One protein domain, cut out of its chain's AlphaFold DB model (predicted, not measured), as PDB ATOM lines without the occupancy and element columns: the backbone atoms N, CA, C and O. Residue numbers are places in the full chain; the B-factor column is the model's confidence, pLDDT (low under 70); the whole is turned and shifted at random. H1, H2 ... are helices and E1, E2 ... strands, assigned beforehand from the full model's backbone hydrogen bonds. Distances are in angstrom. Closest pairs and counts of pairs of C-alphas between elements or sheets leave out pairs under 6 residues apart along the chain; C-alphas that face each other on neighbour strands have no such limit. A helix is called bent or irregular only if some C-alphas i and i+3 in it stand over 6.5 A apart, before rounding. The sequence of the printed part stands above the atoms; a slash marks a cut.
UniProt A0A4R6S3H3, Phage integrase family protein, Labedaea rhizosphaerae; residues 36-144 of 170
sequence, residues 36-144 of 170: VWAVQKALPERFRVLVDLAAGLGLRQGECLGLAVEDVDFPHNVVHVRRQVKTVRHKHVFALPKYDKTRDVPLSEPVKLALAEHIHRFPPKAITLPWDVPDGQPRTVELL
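This is residues 36 to 144 of the 170 residues of the protein "Phage integrase family protein" of Labedaea rhizosphaerae (UniProt A0A4R6S3H3). Three helices, H1, H2 and H4, make a cluster at one end, with H2 between the other two, and three separate two-stranded antiparallel ribbons, E1 with E4, E2 with E3, and E5 with E6, make the rest together with the short helix H3 near the middle, which packs on E2. E1 runs on into E2 and the chain folds back through E3 to E4, making two ribbons one after the other, while the ribbon of E5 and E6 lies beside E3. The printed part has 109 residues with four named helices and six named strands, in the order H1 H2 H3 E1 E2 E3 E4 H4 E5 E6, and the class is mixed, helices and strands. The whole is compact, with a radius of gyration of the C-alphas of 13.8 A, and spans 38 by 31 by 24 A.

E5, residues 125 to 130, and E6, residues 138 to 143, form an antiparallel hairpin at 150 degrees between directions, with N 127 and O 141 at 2.9 A and N 141 and O 127 at 3.0 A, within hydrogen-bond range. E2, residues 84 to 88, and E3, residues 91 to 95, form another antiparallel hairpin at 141 degrees, with N 86 and O 93 at 3.0 A. The closest C-alphas of E3 and E5 are those of Val 93 and Pro 130, 5.1 A apart, but E2 and E5 are apart. E1, residues 78 to 81, runs on into E2 across a break of 2 residues, at 18 degrees. E1 and E4, residues 103 to 106, are antiparallel neighbours at 150 degrees, with N 79 and O 105 at 2.8 A. H3, residues 61 to 66, has 10 pairs of C-alphas within 8 A of E2, the closest being those of Glu 63 and Gln 84, 4.3 A apart. The hub is H2, residues 45 to 57, which touches H3 with residues 50 to 54 alone; the closest C-alphas are those of Leu 50 and Cys 64, 6.2 A apart, at a steep tilt of 69 degrees, only just short of about perpendicular. H2 touches H4, residues 109 to 121, at a shallow tilt of 22 degrees, opposite ways, with the C-alphas of Asp 52 and Val 111 closest at 5.9 A. H1, residues 36 to 42, and H2 form a helical hairpin at a shallow tilt of 8 degrees, with the C-alphas of Gln 40 and Arg 48 closest at 5.2 A. H1 and H4 are apart. In H1, H3 and H4 every O i to N i+4 pair is within hydrogen-bond range; in H2 6 of 9 are.

H1 begins at C-alpha 36, at (61.224, 190.363, 52.324), and is 10.1 A long. H2 is 19.1 A long and irregular, with C-alphas 46 and 49 7.0 A apart. H4 is 18.4 A long and begins at C-alpha 109, at (66.769, 185.811, 35.852). H3 measures 8.6 A, E1 9.5 A, E4 10.0 A, and E2 and E3 12.4 A each. E5 measures 16.2 A and E6 14.6 A, ending at C-alpha 143, at (48.823, 195.736, 33.018).

The two C-alphas farthest apart, those of Ala 38 and Gln 137, are 39.8 A apart, and the first and last printed C-alphas 20.8 A. The printed part has no cut. The link from H3 to E1 is long, with 11 residues, and its residues 72 to 73 pair antiparallel with residues 78 to 79 of E1. Mean pLDDT of the printed part is 89.9; residues 98 to 100, in the short link from E3 to E4, are under 70.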
ATOM      1  N   VAL A  36      61.750 190.152  53.684       93.00
ATOM      2  CA  VAL A  36      61.224 190.363  52.324       93.00
ATOM      3  C   VAL A  36      60.456 189.126  51.856       93.00
ATOM      4  O   VAL A  36      59.304 189.238  51.431       93.00
ATOM      5  N   TRP A  37      61.048 187.941  52.013       93.69
ATOM      6  CA  TRP A  37      60.404 186.684  51.628       93.69
ATOM      7  C   TRP A  37      59.187 186.348  52.493       93.69
ATOM      8  O   TRP A  37      58.200 185.820  51.980       93.69
ATOM      9  N   ALA A  38      59.219 186.664  53.790       94.69
ATOM     10  CA  ALA A  38      58.070 186.485  54.674       94.69
ATOM     11  C   ALA A  38      56.876 187.339  54.221       94.69
ATOM     12  O   ALA A  38      55.763 186.827  54.100       94.69
ATOM     13  N   VAL A  39      57.117 188.614  53.893       92.81
ATOM     14  CA  VAL A  39      56.081 189.515  53.367       92.81
ATOM     15  C   VAL A  39      55.553 189.012  52.027       92.81
ATOM     16  O   VAL A  39      54.340 188.932  51.852       92.81
ATOM     17  N   GLN A  40      56.430 188.609  51.105       93.38
ATOM     18  CA  GLN A  40      55.999 188.048  49.825       93.38
ATOM     19  C   GLN A  40      55.075 186.840  50.017       93.38
ATOM     20  O   GLN A  40      54.012 186.774  49.407       93.38
ATOM     21  N   LYS A  41      55.443 185.888  50.878       93.44
ATOM     22  CA  LYS A  41      54.641 184.678  51.115       93.44
ATOM     23  C   LYS A  41      53.290 184.988  51.761       93.44
ATOM     24  O   LYS A  41      52.308 184.320  51.435       93.44
ATOM     25  N   ALA A  42      53.237 185.998  52.630       93.62
ATOM     26  CA  ALA A  42      52.013 186.442  53.293       93.62
ATOM     27  C   ALA A  42      51.040 187.176  52.351       93.62
ATOM     28  O   ALA A  42      49.845 187.229  52.634       93.62
ATOM     29  N   LEU A  43      51.523 187.726  51.232       89.56
ATOM     30  CA  LEU A  43      50.659 188.373  50.249       89.56
ATOM     31  C   LEU A  43      49.833 187.349  49.451       89.56
ATOM     32  O   LEU A  43      50.324 186.250  49.149       89.56
ATOM     33  N   PRO A  44      48.613 187.734  49.023       89.38
ATOM     34  CA  PRO A  44      47.863 186.982  48.030       89.38
ATOM     35  C   PRO A  44      48.717 186.737  46.787       89.38
ATOM     36  O   PRO A  44      49.467 187.613  46.360       89.38
ATOM     37  N   GLU A  45      48.565 185.561  46.183       88.94
ATOM     38  CA  GLU A  45      49.425 185.077  45.099       88.94
ATOM     39  C   GLU A  45      49.612 186.093  43.960       88.94
ATOM     40  O   GLU A  45      50.730 186.351  43.523       88.94
ATOM     41  N   ARG A  46      48.522 186.764  43.576       87.38
ATOM     42  CA  ARG A  46      48.480 187.821  42.555       87.38
ATOM     43  C   ARG A  46      49.398 189.017  42.835       87.38
ATOM     44  O   ARG A  46      49.799 189.705  41.903       87.38
ATOM     45  N   PHE A  47      49.682 189.314  44.100       89.62
ATOM     46  CA  PHE A  47      50.476 190.476  44.508       89.62
ATOM     47  C   PHE A  47      51.920 190.121  44.860       89.62
ATOM     48  O   PHE A  47      52.725 191.027  45.065       89.62
ATOM     49  N   ARG A  48      52.284 188.833  44.892       92.06
ATOM     50  CA  ARG A  48      53.644 188.397  45.244       92.06
ATOM     51  C   ARG A  48      54.701 188.940  44.287       92.06
ATOM     52  O   ARG A  48      55.735 189.417  44.750       92.06
ATOM     53  N   VAL A  49      54.372 188.996  42.993       92.50
ATOM     54  CA  VAL A  49      55.248 189.544  41.942       92.50
ATOM     55  C   VAL A  49      55.625 191.011  42.184       92.50
ATOM     56  O   VAL A  49      56.681 191.462  41.748       92.50
ATOM     57  N   LEU A  50      54.808 191.779  42.920       91.81
ATOM     58  CA  LEU A  50      55.146 193.164  43.266       91.81
ATOM     59  C   LEU A  50      56.383 193.235  44.159       91.81
ATOM     60  O   LEU A  50      57.160 194.181  44.035       91.81
ATOM     61  N   VAL A  51      56.566 192.248  45.038       93.12
ATOM     62  CA  VAL A  51      57.743 192.167  45.905       93.12
ATOM     63  C   VAL A  51      58.971 191.795  45.083       93.12
ATOM     64  O   VAL A  51      60.000 192.437  45.257       93.12
ATOM     65  N   ASP A  52      58.855 190.864  44.129       93.19
ATOM     66  CA  ASP A  52      59.958 190.511  43.220       93.19
ATOM     67  C   ASP A  52      60.410 191.712  42.382       93.19
ATOM     68  O   ASP A  52      61.603 191.996  42.272       93.19
ATOM     69  N   LEU A  53      59.459 192.479  41.841       92.69
ATOM     70  CA  LEU A  53      59.742 193.694  41.074       92.69
ATOM     71  C   LEU A  53      60.356 194.800  41.948       92.69
ATOM     72  O   LEU A  53      61.315 195.460  41.543       92.69
ATOM     73  N   ALA A  54      59.827 195.015  43.153       91.94
ATOM     74  CA  ALA A  54      60.314 196.062  44.046       91.94
ATOM     75  C   ALA A  54      61.697 195.729  44.627       91.94
ATOM     76  O   ALA A  54      62.588 196.578  44.604       91.94
ATOM     77  N   ALA A  55      61.894 194.508  45.125       91.25
ATOM     78  CA  ALA A  55      63.143 194.076  45.746       91.25
ATOM     79  C   ALA A  55      64.218 193.721  44.709       91.25
ATOM     80  O   ALA A  55      65.382 194.059  44.901       91.25
ATOM     81  N   GLY A  56      63.831 193.079  43.602       90.56
ATOM     82  CA  GLY A  56      64.756 192.610  42.571       90.56
ATOM     83  C   GLY A  56      65.170 193.682  41.564       90.56
ATOM     84  O   GLY A  56      66.326 193.705  41.150       90.56
ATOM     85  N   LEU A  57      64.257 194.584  41.180       90.25
ATOM     86  CA  LEU A  57      64.517 195.623  40.168       90.25
ATOM     87  C   LEU A  57      64.537 197.048  40.747       90.25
ATOM     88  O   LEU A  57      64.856 198.005  40.037       90.25
ATOM     89  N   GLY A  58      64.188 197.228  42.026       89.69
ATOM     90  CA  GLY A  58      64.156 198.550  42.659       89.69
ATOM     91  C   GLY A  58      63.083 199.472  42.073       89.69
ATOM     92  O   GLY A  58      63.277 200.694  41.999       89.69
ATOM     93  N   LEU A  59      61.975 198.898  41.596       90.00
ATOM     94  CA  LEU A  59      60.849 199.660  41.067       90.00
ATOM     95  C   LEU A  59      60.042 200.290  42.205       90.00
ATOM     96  O   LEU A  59      59.845 199.706  43.272       90.00
ATOM     97  N   ARG A  60      59.554 201.510  41.981       88.81
ATOM     98  CA  ARG A  60      58.617 202.146  42.919       88.81
ATOM     99  C   ARG A  60      57.255 201.474  42.824       88.81
ATOM    100  O   ARG A  60      56.871 201.052  41.743       88.81
ATOM    101  N   GLN A  61      56.466 201.499  43.901       89.19
ATOM    102  CA  GLN A  61      55.111 200.927  43.913       89.19
ATOM    103  C   GLN A  61      54.273 201.361  42.696       89.19
ATOM    104  O   GLN A  61      53.711 200.517  42.009       89.19
ATOM    105  N   GLY A  62      54.246 202.658  42.372       86.94
ATOM    106  CA  GLY A  62      53.522 203.156  41.197       86.94
ATOM    107  C   GLY A  62      54.076 202.642  39.862       86.94
ATOM    108  O   GLY A  62      53.299 202.428  38.940       86.94
ATOM    109  N   GLU A  63      55.390 202.418  39.762       90.88
ATOM    110  CA  GLU A  63      56.051 201.843  38.579       90.88
ATOM    111  C   GLU A  63      55.700 200.352  38.444       90.88
ATOM    112  O   GLU A  63      55.328 199.922  37.359       90.88
ATOM    113  N   CYS A  64      55.706 199.583  39.544       91.12
ATOM    114  CA  CYS A  64      55.276 198.179  39.540       91.12
ATOM    115  C   CYS A  64      53.820 198.027  39.076       91.12
ATOM    116  O   CYS A  64      53.504 197.139  38.293       91.12
ATOM    117  N   LEU A  65      52.934 198.911  39.548       89.62
ATOM    118  CA  LEU A  65      51.508 198.905  39.196       89.62
ATOM    119  C   LEU A  65      51.227 199.443  37.790       89.62
ATOM    120  O   LEU A  65      50.185 199.146  37.213       89.62
ATOM    121  N   GLY A  66      52.132 200.260  37.257       89.44
ATOM    122  CA  GLY A  66      52.057 200.775  35.895       89.44
ATOM    123  C   GLY A  66      52.697 199.855  34.861       89.44
ATOM    124  O   GLY A  66      52.580 200.147  33.676       89.44
ATOM    125  N   LEU A  67      53.377 198.783  35.274       92.38
ATOM    126  CA  LEU A  67      54.129 197.946  34.352       92.38
ATOM    127  C   LEU A  67      53.184 197.140  33.457       92.38
ATOM    128  O   LEU A  67      52.331 196.383  33.935       92.38
ATOM    129  N   ALA A  68      53.358 197.314  32.152       92.31
ATOM    130  CA  ALA A  68      52.586 196.613  31.146       92.31
ATOM    131  C   ALA A  68      53.408 195.509  30.472       92.31
ATOM    132  O   ALA A  68      54.635 195.478  30.580       92.31
ATOM    133  N   VAL A  69      52.739 194.594  29.777       93.25
ATOM    134  CA  VAL A  69      53.401 193.472  29.089       93.25
ATOM    135  C   VAL A  69      54.384 193.976  28.040       93.25
ATOM    136  O   VAL A  69      55.499 193.474  27.951       93.25
ATOM    137  N   GLU A  70      54.008 195.013  27.288       93.00
ATOM    138  CA  GLU A  70      54.839 195.598  26.233       93.00
ATOM    139  C   GLU A  70      56.067 196.366  26.750       93.00
ATOM    140  O   GLU A  70      56.899 196.832  25.966       93.00
ATOM    141  N   ASP A  71      56.162 196.551  28.065       93.31
ATOM    142  CA  ASP A  71      57.312 197.169  28.712       93.31
ATOM    143  C   ASP A  71      58.382 196.134  29.097       93.31
ATOM    144  O   ASP A  71      59.470 196.521  29.522       93.31
ATOM    145  N   VAL A  72      58.112 194.835  28.943       94.12
ATOM    146  CA  VAL A  72      59.036 193.760  29.323       94.12
ATOM    147  C   VAL A  72      59.612 193.087  28.084       94.12
ATOM    148  O   VAL A  72      58.927 192.369  27.358       94.12
ATOM    149  N   ASP A  73      60.909 193.278  27.876       94.62
ATOM    150  CA  ASP A  73      61.675 192.641  26.813       94.62
ATOM    151  C   ASP A  73      62.351 191.367  27.347       94.62
ATOM    152  O   ASP A  73      63.467 191.383  27.878       94.62
ATOM    153  N   PHE A  74      61.637 190.240  27.246       91.94
ATOM    154  CA  PHE A  74      62.147 188.926  27.658       91.94
ATOM    155  C   PHE A  74      63.382 188.459  26.862       91.94
ATOM    156  O   PHE A  74      64.264 187.861  27.486       91.94
ATOM    157  N   PRO A  75      63.479 188.674  25.532       92.56
ATOM    158  CA  PRO A  75      64.685 188.350  24.767       92.56
ATOM    159  C   PRO A  75      65.935 189.108  25.215       92.56
ATOM    160  O   PRO A  75      66.995 188.498  25.352       92.56
ATOM    161  N   HIS A  76      65.820 190.414  25.468       93.31
ATOM    162  CA  HIS A  76      66.968 191.252  25.830       93.31
ATOM    163  C   HIS A  76      67.194 191.360  27.343       93.31
ATOM    164  O   HIS A  76      68.172 191.973  27.765       93.31
ATOM    165  N   ASN A  77      66.336 190.739  28.162       94.44
ATOM    166  CA  ASN A  77      66.358 190.824  29.623       94.44
ATOM    167  C   ASN A  77      66.320 192.279  30.114       94.44
ATOM    168  O   ASN A  77      67.137 192.692  30.939       94.44
ATOM    169  N   VAL A  78      65.367 193.065  29.611       95.44
ATOM    170  CA  VAL A  78      65.206 194.477  29.985       95.44
ATOM    171  C   VAL A  78      63.756 194.779  30.340       95.44
ATOM    172  O   VAL A  78      62.825 194.332  29.679       95.44
ATOM    173  N   VAL A  79      63.566 195.578  31.388       94.94
ATOM    174  CA  VAL A  79      62.286 196.199  31.731       94.94
ATOM    175  C   VAL A  79      62.353 197.691  31.432       94.94
ATOM    176  O   VAL A  79      63.180 198.415  31.988       94.94
ATOM    177  N   HIS A  80      61.446 198.161  30.585       94.62
ATOM    178  CA  HIS A  80      61.294 199.562  30.223       94.62
ATOM    179  C   HIS A  80      60.332 200.258  31.189       94.62
ATOM    180  O   HIS A  80      59.112 200.142  31.095       94.62
ATOM    181  N   VAL A  81      60.853 201.061  32.113       92.62
ATOM    182  CA  VAL A  81      60.016 201.823  33.048       92.62
ATOM    183  C   VAL A  81      59.484 203.064  32.335       92.62
ATOM    184  O   VAL A  81      60.124 204.117  32.328       92.62
ATOM    185  N   ARG A  82      58.314 202.933  31.699       91.81
ATOM    186  CA  ARG A  82      57.703 203.997  30.878       91.81
ATOM    187  C   ARG A  82      56.603 204.780  31.575       91.81
ATOM    188  O   ARG A  82      56.290 205.896  31.162       91.81
ATOM    189  N   ARG A  83      55.997 204.198  32.608       91.56
ATOM    190  CA  ARG A  83      54.800 204.742  33.249       91.56
ATOM    191  C   ARG A  83      54.715 204.347  34.718       91.56
ATOM    192  O   ARG A  83      55.343 203.389  35.160       91.56
ATOM    193  N   GLN A  84      53.921 205.100  35.458       90.44
ATOM    194  CA  GLN A  84      53.516 204.790  36.820       90.44
ATOM    195  C   GLN A  84      52.025 205.064  37.000       90.44
ATOM    196  O   GLN A  84      51.454 205.922  36.323       90.44
ATOM    197  N   VAL A  85      51.410 204.376  37.954       89.44
ATOM    198  CA  VAL A  85      50.080 204.719  38.461       89.44
ATOM    199  C   VAL A  85      50.242 205.667  39.645       89.44
ATOM    200  O   VAL A  85      50.969 205.367  40.595       89.44
ATOM    201  N   LYS A  86      49.554 206.812  39.608       87.25
ATOM    202  CA  LYS A  86      49.448 207.742  40.742       87.25
ATOM    203  C   LYS A  86      47.983 208.069  41.023       87.25
ATOM    204  O   LYS A  86      47.145 208.015  40.126       87.25
ATOM    205  N   THR A  87      47.683 208.450  42.259       86.69
ATOM    206  CA  THR A  87      46.337 208.883  42.653       86.69
ATOM    207  C   THR A  87      46.281 210.407  42.681       86.69
ATOM    208  O   THR A  87      47.019 211.051  43.426       86.69
ATOM    209  N   VAL A  88      45.399 210.997  41.873       85.81
ATOM    210  CA  VAL A  88      45.150 212.443  41.813       85.81
ATOM    211  C   VAL A  88      43.674 212.682  42.091       85.81
ATOM    212  O   VAL A  88      42.823 212.150  41.390       85.81
ATOM    213  N   ARG A  89      43.354 213.491  43.111       84.31
ATOM    214  CA  ARG A  89      41.961 213.790  43.507       84.31
ATOM    215  C   ARG A  89      41.102 212.518  43.660       84.31
ATOM    216  O   ARG A  89      39.995 212.454  43.139       84.31
ATOM    217  N   HIS A  90      41.640 211.506  44.345       81.81
ATOM    218  CA  HIS A  90      40.992 210.202  44.572       81.81
ATOM    219  C   HIS A  90      40.714 209.361  43.312       81.81
ATOM    220  O   HIS A  90      39.989 208.378  43.396       81.81
ATOM    221  N   LYS A  91      41.293 209.716  42.162       81.88
ATOM    222  CA  LYS A  91      41.202 208.946  40.917       81.88
ATOM    223  C   LYS A  91      42.579 208.448  40.503       81.88
ATOM    224  O   LYS A  91      43.572 209.159  40.695       81.88
ATOM    225  N   HIS A  92      42.647 207.252  39.933       86.69
ATOM    226  CA  HIS A  92      43.896 206.728  39.398       86.69
ATOM    227  C   HIS A  92      44.168 207.281  38.003       86.69
ATOM    228  O   HIS A  92      43.282 207.375  37.158       86.69
ATOM    229  N   VAL A  93      45.418 207.673  37.775       87.00
ATOM    230  CA  VAL A  93      45.876 208.220  36.498       87.00
ATOM    231  C   VAL A  93      47.216 207.582  36.142       87.00
ATOM    232  O   VAL A  93      48.041 207.311  37.024       87.00
ATOM    233  N   PHE A  94      47.453 207.365  34.850       90.38
ATOM    234  CA  PHE A  94      48.792 207.045  34.367       90.38
ATOM    235  C   PHE A  94      49.631 208.309  34.321       90.38
ATOM    236  O   PHE A  94      49.144 209.363  33.938       90.38
ATOM    237  N   ALA A  95      50.900 208.223  34.677       87.50
ATOM    238  CA  ALA A  95      51.833 209.328  34.538       87.50
ATOM    239  C   ALA A  95      53.201 208.816  34.114       87.50
ATOM    240  O   ALA A  95      53.516 207.636  34.291       87.50
ATOM    241  N   LEU A  96      54.039 209.715  33.606       87.94
ATOM    242  CA  LEU A  96      55.452 209.405  33.444       87.94
ATOM    243  C   LEU A  96      56.089 209.126  34.811       87.94
ATOM    244  O   LEU A  96      55.627 209.669  35.825       87.94
ATOM    245  N   PRO A  97      57.143 208.293  34.867       81.94
ATOM    246  CA  PRO A  97      57.928 208.092  36.073       81.94
ATOM    247  C   PRO A  97      58.447 209.421  36.618       81.94
ATOM    248  O   PRO A  97      58.535 210.425  35.911       81.94
ATOM    249  N   LYS A  98      58.806 209.435  37.902       69.94
ATOM    250  CA  LYS A  98      59.292 210.651  38.560       69.94
ATOM    251  C   LYS A  98      60.430 211.285  37.742       69.94
ATOM    252  O   LYS A  98      61.365 210.587  37.360       69.94
ATOM    253  N   TYR A  99      60.358 212.604  37.551       67.62
ATOM    254  CA  TYR A  99      61.248 213.412  36.697       67.62
ATOM    255  C   TYR A  99      61.031 213.273  35.184       67.62
ATOM    256  O   TYR A  99      61.897 213.706  34.431       67.62
ATOM    257  N   ASP A 100      59.913 212.687  34.748       63.78
ATOM    258  CA  ASP A 100      59.539 212.524  33.337       63.78
ATOM    259  C   ASP A 100      60.589 211.783  32.494       63.78
ATOM    260  O   ASP A 100      60.690 211.966  31.282       63.78
ATOM    261  N   LYS A 101      61.388 210.924  33.139       77.19
ATOM    262  CA  LYS A 101      62.434 210.134  32.485       77.19
ATOM    263  C   LYS A 101      62.058 208.666  32.490       77.19
ATOM    264  O   LYS A 101      61.924 208.054  33.550       77.19
ATOM    265  N   THR A 102      61.942 208.104  31.296       86.25
ATOM    266  CA  THR A 102      61.938 206.658  31.111       86.25
ATOM    267  C   THR A 102      63.335 206.117  31.389       86.25
ATOM    268  O   THR A 102      64.336 206.797  31.147       86.25
ATOM    269  N   ARG A 103      63.416 204.902  31.921       89.56
ATOM    270  CA  ARG A 103      64.689 204.214  32.145       89.56
ATOM    271  C   ARG A 103      64.542 202.736  31.849       89.56
ATOM    272  O   ARG A 103      63.468 202.175  32.064       89.56
ATOM    273  N   ASP A 104      65.650 202.134  31.463       93.19
ATOM    274  CA  ASP A 104      65.751 200.702  31.247       93.19
ATOM    275  C   ASP A 104      66.417 200.070  32.465       93.19
ATOM    276  O   ASP A 104      67.415 200.581  32.985       93.19
ATOM    277  N   VAL A 105      65.825 198.988  32.960       92.25
ATOM    278  CA  VAL A 105      66.322 198.240  34.113       92.25
ATOM    279  C   VAL A 105      66.644 196.819  33.658       92.25
ATOM    280  O   VAL A 105      65.771 196.176  33.073       92.25
ATOM    281  N   PRO A 106      67.862 196.308  33.908       93.94
ATOM    282  CA  PRO A 106      68.189 194.917  33.619       93.94
ATOM    283  C   PRO A 106      67.251 193.972  34.374       93.94
ATOM    284  O   PRO A 106      67.113 194.074  35.593       93.94
ATOM    285  N   LEU A 107      66.613 193.056  33.654       93.50
ATOM    286  CA  LEU A 107      65.753 192.024  34.214       93.50
ATOM    287  C   LEU A 107      66.625 190.867  34.706       93.50
ATOM    288  O   LEU A 107      67.241 190.161  33.910       93.50
ATOM    289  N   SER A 108      66.689 190.673  36.021       92.25
ATOM    290  CA  SER A 108      67.390 189.529  36.600       92.25
ATOM    291  C   SER A 108      66.626 188.227  36.344       92.25
ATOM    292  O   SER A 108      65.394 188.206  36.335       92.25
ATOM    293  N   GLU A 109      67.357 187.123  36.165       92.44
ATOM    294  CA  GLU A 109      66.769 185.811  35.852       92.44
ATOM    295  C   GLU A 109      65.701 185.351  36.869       92.44
ATOM    296  O   GLU A 109      64.630 184.922  36.439       92.44
ATOM    297  N   PRO A 110      65.885 185.500  38.202       92.06
ATOM    298  CA  PRO A 110      64.849 185.113  39.162       92.06
ATOM    299  C   PRO A 110      63.547 185.901  38.981       92.06
ATOM    300  O   PRO A 110      62.459 185.330  39.030       92.06
ATOM    301  N   VAL A 111      63.651 187.208  38.712       93.56
ATOM    302  CA  VAL A 111      62.483 188.072  38.491       93.56
ATOM    303  C   VAL A 111      61.824 187.750  37.153       93.56
ATOM    304  O   VAL A 111      60.599 187.755  37.062       93.56
ATOM    305  N   LYS A 112      62.609 187.414  36.124       94.38
ATOM    306  CA  LYS A 112      62.098 186.966  34.823       94.38
ATOM    307  C   LYS A 112      61.217 185.728  34.959       94.38
ATOM    308  O   LYS A 112      60.121 185.703  34.403       94.38
ATOM    309  N   LEU A 113      61.684 184.727  35.706       94.38
ATOM    310  CA  LEU A 113      60.945 183.488  35.949       94.38
ATOM    311  C   LEU A 113      59.669 183.748  36.757       94.38
ATOM    312  O   LEU A 113      58.594 183.320  36.337       94.38
ATOM    313  N   ALA A 114      59.770 184.511  37.850       93.75
ATOM    314  CA  ALA A 114      58.614 184.894  38.662       93.75
ATOM    315  C   ALA A 114      57.566 185.657  37.836       93.75
ATOM    316  O   ALA A 114      56.363 185.424  37.959       93.75
ATOM    317  N   LEU A 115      58.019 186.539  36.943       93.50
ATOM    318  CA  LEU A 115      57.140 187.301  36.072       93.50
ATOM    319  C   LEU A 115      56.470 186.426  35.006       93.50
ATOM    320  O   LEU A 115      55.279 186.589  34.749       93.50
ATOM    321  N   ALA A 116      57.204 185.489  34.404       93.69
ATOM    322  CA  ALA A 116      56.646 184.545  33.442       93.69
ATOM    323  C   ALA A 116      55.588 183.633  34.089       93.69
ATOM    324  O   ALA A 116      54.510 183.446  33.520       93.69
ATOM    325  N   GLU A 117      55.852 183.124  35.298       94.19
ATOM    326  CA  GLU A 117      54.868 182.354  36.066       94.19
ATOM    327  C   GLU A 117      53.631 183.201  36.395       94.19
ATOM    328  O   GLU A 117      52.497 182.748  36.211       94.19
ATOM    329  N   HIS A 118      53.836 184.450  36.823       93.69
ATOM    330  CA  HIS A 118      52.746 185.373  37.122       93.69
ATOM    331  C   HIS A 118      51.870 185.646  35.897       93.69
ATOM    332  O   HIS A 118      50.654 185.550  36.008       93.69
ATOM    333  N   ILE A 119      52.457 185.923  34.727       92.50
ATOM    334  CA  ILE A 119      51.711 186.142  33.472       92.50
ATOM    335  C   ILE A 119      50.901 184.899  33.093       92.50
ATOM    336  O   ILE A 119      49.759 185.016  32.650       92.50
ATOM    337  N   HIS A 120      51.476 183.708  33.275       92.75
ATOM    338  CA  HIS A 120      50.792 182.454  32.984       92.75
ATOM    339  C   HIS A 120      49.582 182.226  33.905       92.75
ATOM    340  O   HIS A 120      48.514 181.832  33.437       92.75
ATOM    341  N   ARG A 121      49.729 182.491  35.210       92.00
ATOM    342  CA  ARG A 121      48.669 182.276  36.210       92.00
ATOM    343  C   ARG A 121      47.628 183.401  36.227       92.00
ATOM    344  O   ARG A 121      46.446 183.157  36.463       92.00
ATOM    345  N   PHE A 122      48.059 184.630  35.970       90.12
ATOM    346  CA  PHE A 122      47.250 185.841  35.988       90.12
ATOM    347  C   PHE A 122      47.450 186.593  34.671       90.12
ATOM    348  O   PHE A 122      48.312 187.472  34.595       90.12
ATOM    349  N   PRO A 123      46.652 186.269  33.635       88.81
ATOM    350  CA  PRO A 123      46.816 186.888  32.335       88.81
ATOM    351  C   PRO A 123      46.685 188.416  32.447       88.81
ATOM    352  O   PRO A 123      45.791 188.905  33.156       88.81
ATOM    353  N   PRO A 124      47.561 189.161  31.757       89.00
ATOM    354  CA  PRO A 124      47.526 190.613  31.719       89.00
ATOM    355  C   PRO A 124      46.173 191.129  31.252       89.00
ATOM    356  O   PRO A 124      45.463 190.478  30.482       89.00
ATOM    357  N   LYS A 125      45.802 192.320  31.721       88.56
ATOM    358  CA  LYS A 125      44.489 192.885  31.420       88.56
ATOM    359  C   LYS A 125      44.594 194.318  30.934       88.56
ATOM    360  O   LYS A 125      45.226 195.157  31.572       88.56
ATOM    361  N   ALA A 126      43.885 194.598  29.844       88.94
ATOM    362  CA  ALA A 126      43.698 195.943  29.329       88.94
ATOM    363  C   ALA A 126      42.936 196.810  30.349       88.94
ATOM    364  O   ALA A 126      41.770 196.551  30.665       88.94
ATOM    365  N   ILE A 127      43.602 197.840  30.863       87.00
ATOM    366  CA  ILE A 127      43.045 198.837  31.777       87.00
ATOM    367  C   ILE A 127      43.192 200.212  31.141       87.00
ATOM    368  O   ILE A 127      44.251 200.561  30.622       87.00
ATOM    369  N   THR A 128      42.113 200.992  31.191       88.81
ATOM    370  CA  THR A 128      42.075 202.353  30.654       88.81
ATOM    371  C   THR A 128      42.054 203.347  31.801       88.81
ATOM    372  O   THR A 128      41.100 203.353  32.572       88.81
ATOM    373  N   LEU A 129      43.084 204.188  31.898       87.44
ATOM    374  CA  LEU A 129      43.153 205.293  32.859       87.44
ATOM    375  C   LEU A 129      43.496 206.598  32.135       87.44
ATOM    376  O   LEU A 129      44.181 206.569  31.106       87.44
ATOM    377  N   PRO A 130      43.044 207.751  32.651       89.75
ATOM    378  CA  PRO A 130      43.413 209.050  32.109       89.75
ATOM    379  C   PRO A 130      44.901 209.347  32.340       89.75
ATOM    380  O   PRO A 130      45.513 208.878  33.305       89.75
ATOM    381  N   TRP A 131      45.495 210.124  31.436       90.31
ATOM    382  CA  TRP A 131      46.903 210.509  31.500       90.31
ATOM    383  C   TRP A 131      47.124 211.804  32.293       90.31
ATOM    384  O   TRP A 131      46.553 212.844  31.976       90.31
ATOM    385  N   ASP A 132      48.026 211.733  33.269       87.75
ATOM    386  CA  ASP A 132      48.574 212.765  34.158       87.75
ATOM    387  C   ASP A 132      47.574 213.438  35.114       87.75
ATOM    388  O   ASP A 132      47.853 213.599  36.310       87.75
ATOM    389  N   VAL A 133      46.390 213.772  34.611       89.62
ATOM    390  CA  VAL A 133      45.286 214.407  35.331       89.62
ATOM    391  C   VAL A 133      43.999 213.597  35.158       89.62
ATOM    392  O   VAL A 133      43.855 212.898  34.159       89.62
ATOM    393  N   PRO A 134      43.032 213.684  36.093       85.38
ATOM    394  CA  PRO A 134      41.816 212.869  36.031       85.38
ATOM    395  C   PRO A 134      40.936 213.085  34.795       85.38
ATOM    396  O   PRO A 134      40.194 212.186  34.421       85.38
ATOM    397  N   ASP A 135      41.032 214.261  34.173       88.12
ATOM    398  CA  ASP A 135      40.309 214.622  32.946       88.12
ATOM    399  C   ASP A 135      41.220 214.527  31.703       88.12
ATOM    400  O   ASP A 135      40.956 215.125  30.662       88.12
ATOM    401  N   GLY A 136      42.352 213.830  31.835       86.81
ATOM    402  CA  GLY A 136      43.340 213.656  30.782       86.81
ATOM    403  C   GLY A 136      42.901 212.656  29.715       86.81
ATOM    404  O   GLY A 136      41.930 211.918  29.874       86.81
ATOM    405  N   GLN A 137      43.664 212.601  28.623       89.44
ATOM    406  CA  GLN A 137      43.439 211.644  27.538       89.44
ATOM    407  C   GLN A 137      43.499 210.204  28.085       89.44
ATOM    408  O   GLN A 137      44.521 209.843  28.686       89.44
ATOM    409  N   PRO A 138      42.447 209.382  27.910       90.56
ATOM    410  CA  PRO A 138      42.465 207.996  28.349       90.56
ATOM    411  C   PRO A 138      43.496 207.206  27.545       90.56
ATOM    412  O   PRO A 138      43.597 207.346  26.328       90.56
ATOM    413  N   ARG A 139      44.261 206.361  28.231       90.25
ATOM    414  CA  ARG A 139      45.177 205.408  27.604       90.25
ATOM    415  C   ARG A 139      44.883 204.014  28.111       90.25
ATOM    416  O   ARG A 139      44.765 203.811  29.318       90.25
ATOM    417  N   THR A 140      44.783 203.077  27.180       90.19
ATOM    418  CA  THR A 140      44.584 201.659  27.464       90.19
ATOM    419  C   THR A 140      45.920 200.942  27.396       90.19
ATOM    420  O   THR A 140      46.662 201.117  26.434       90.19
ATOM    421  N   VAL A 141      46.227 200.156  28.425       89.44
ATOM    422  CA  VAL A 141      47.483 199.407  28.538       89.44
ATOM    423  C   VAL A 141      47.226 198.042  29.167       89.44
ATOM    424  O   VAL A 141      46.326 197.910  30.002       89.44
ATOM    425  N   GLU A 142      48.005 197.030  28.791       91.50
ATOM    426  CA  GLU A 142      47.870 195.670  29.321       91.50
ATOM    427  C   GLU A 142      48.711 195.501  30.584       91.50
ATOM    428  O   GLU A 142      49.888 195.151  30.531       91.50
ATOM    429  N   LEU A 143      48.114 195.788  31.742       90.38
ATOM    430  CA  LEU A 143      48.823 195.736  33.018       90.38
ATOM    431  C   LEU A 143      49.100 194.295  33.447       90.38
ATOM    432  O   LEU A 143      48.213 193.437  33.393       90.38
ATOM    433  N   LEU A 144      50.317 194.071  33.946       89.25
ATOM    434  CA  LEU A 144      50.764 192.788  34.495       89.25
ATOM    435  C   LEU A 144      50.123 192.496  35.853       89.25
ATOM    436  O   LEU A 144      49.759 191.360  36.147       89.25
TER     437      LEU A 144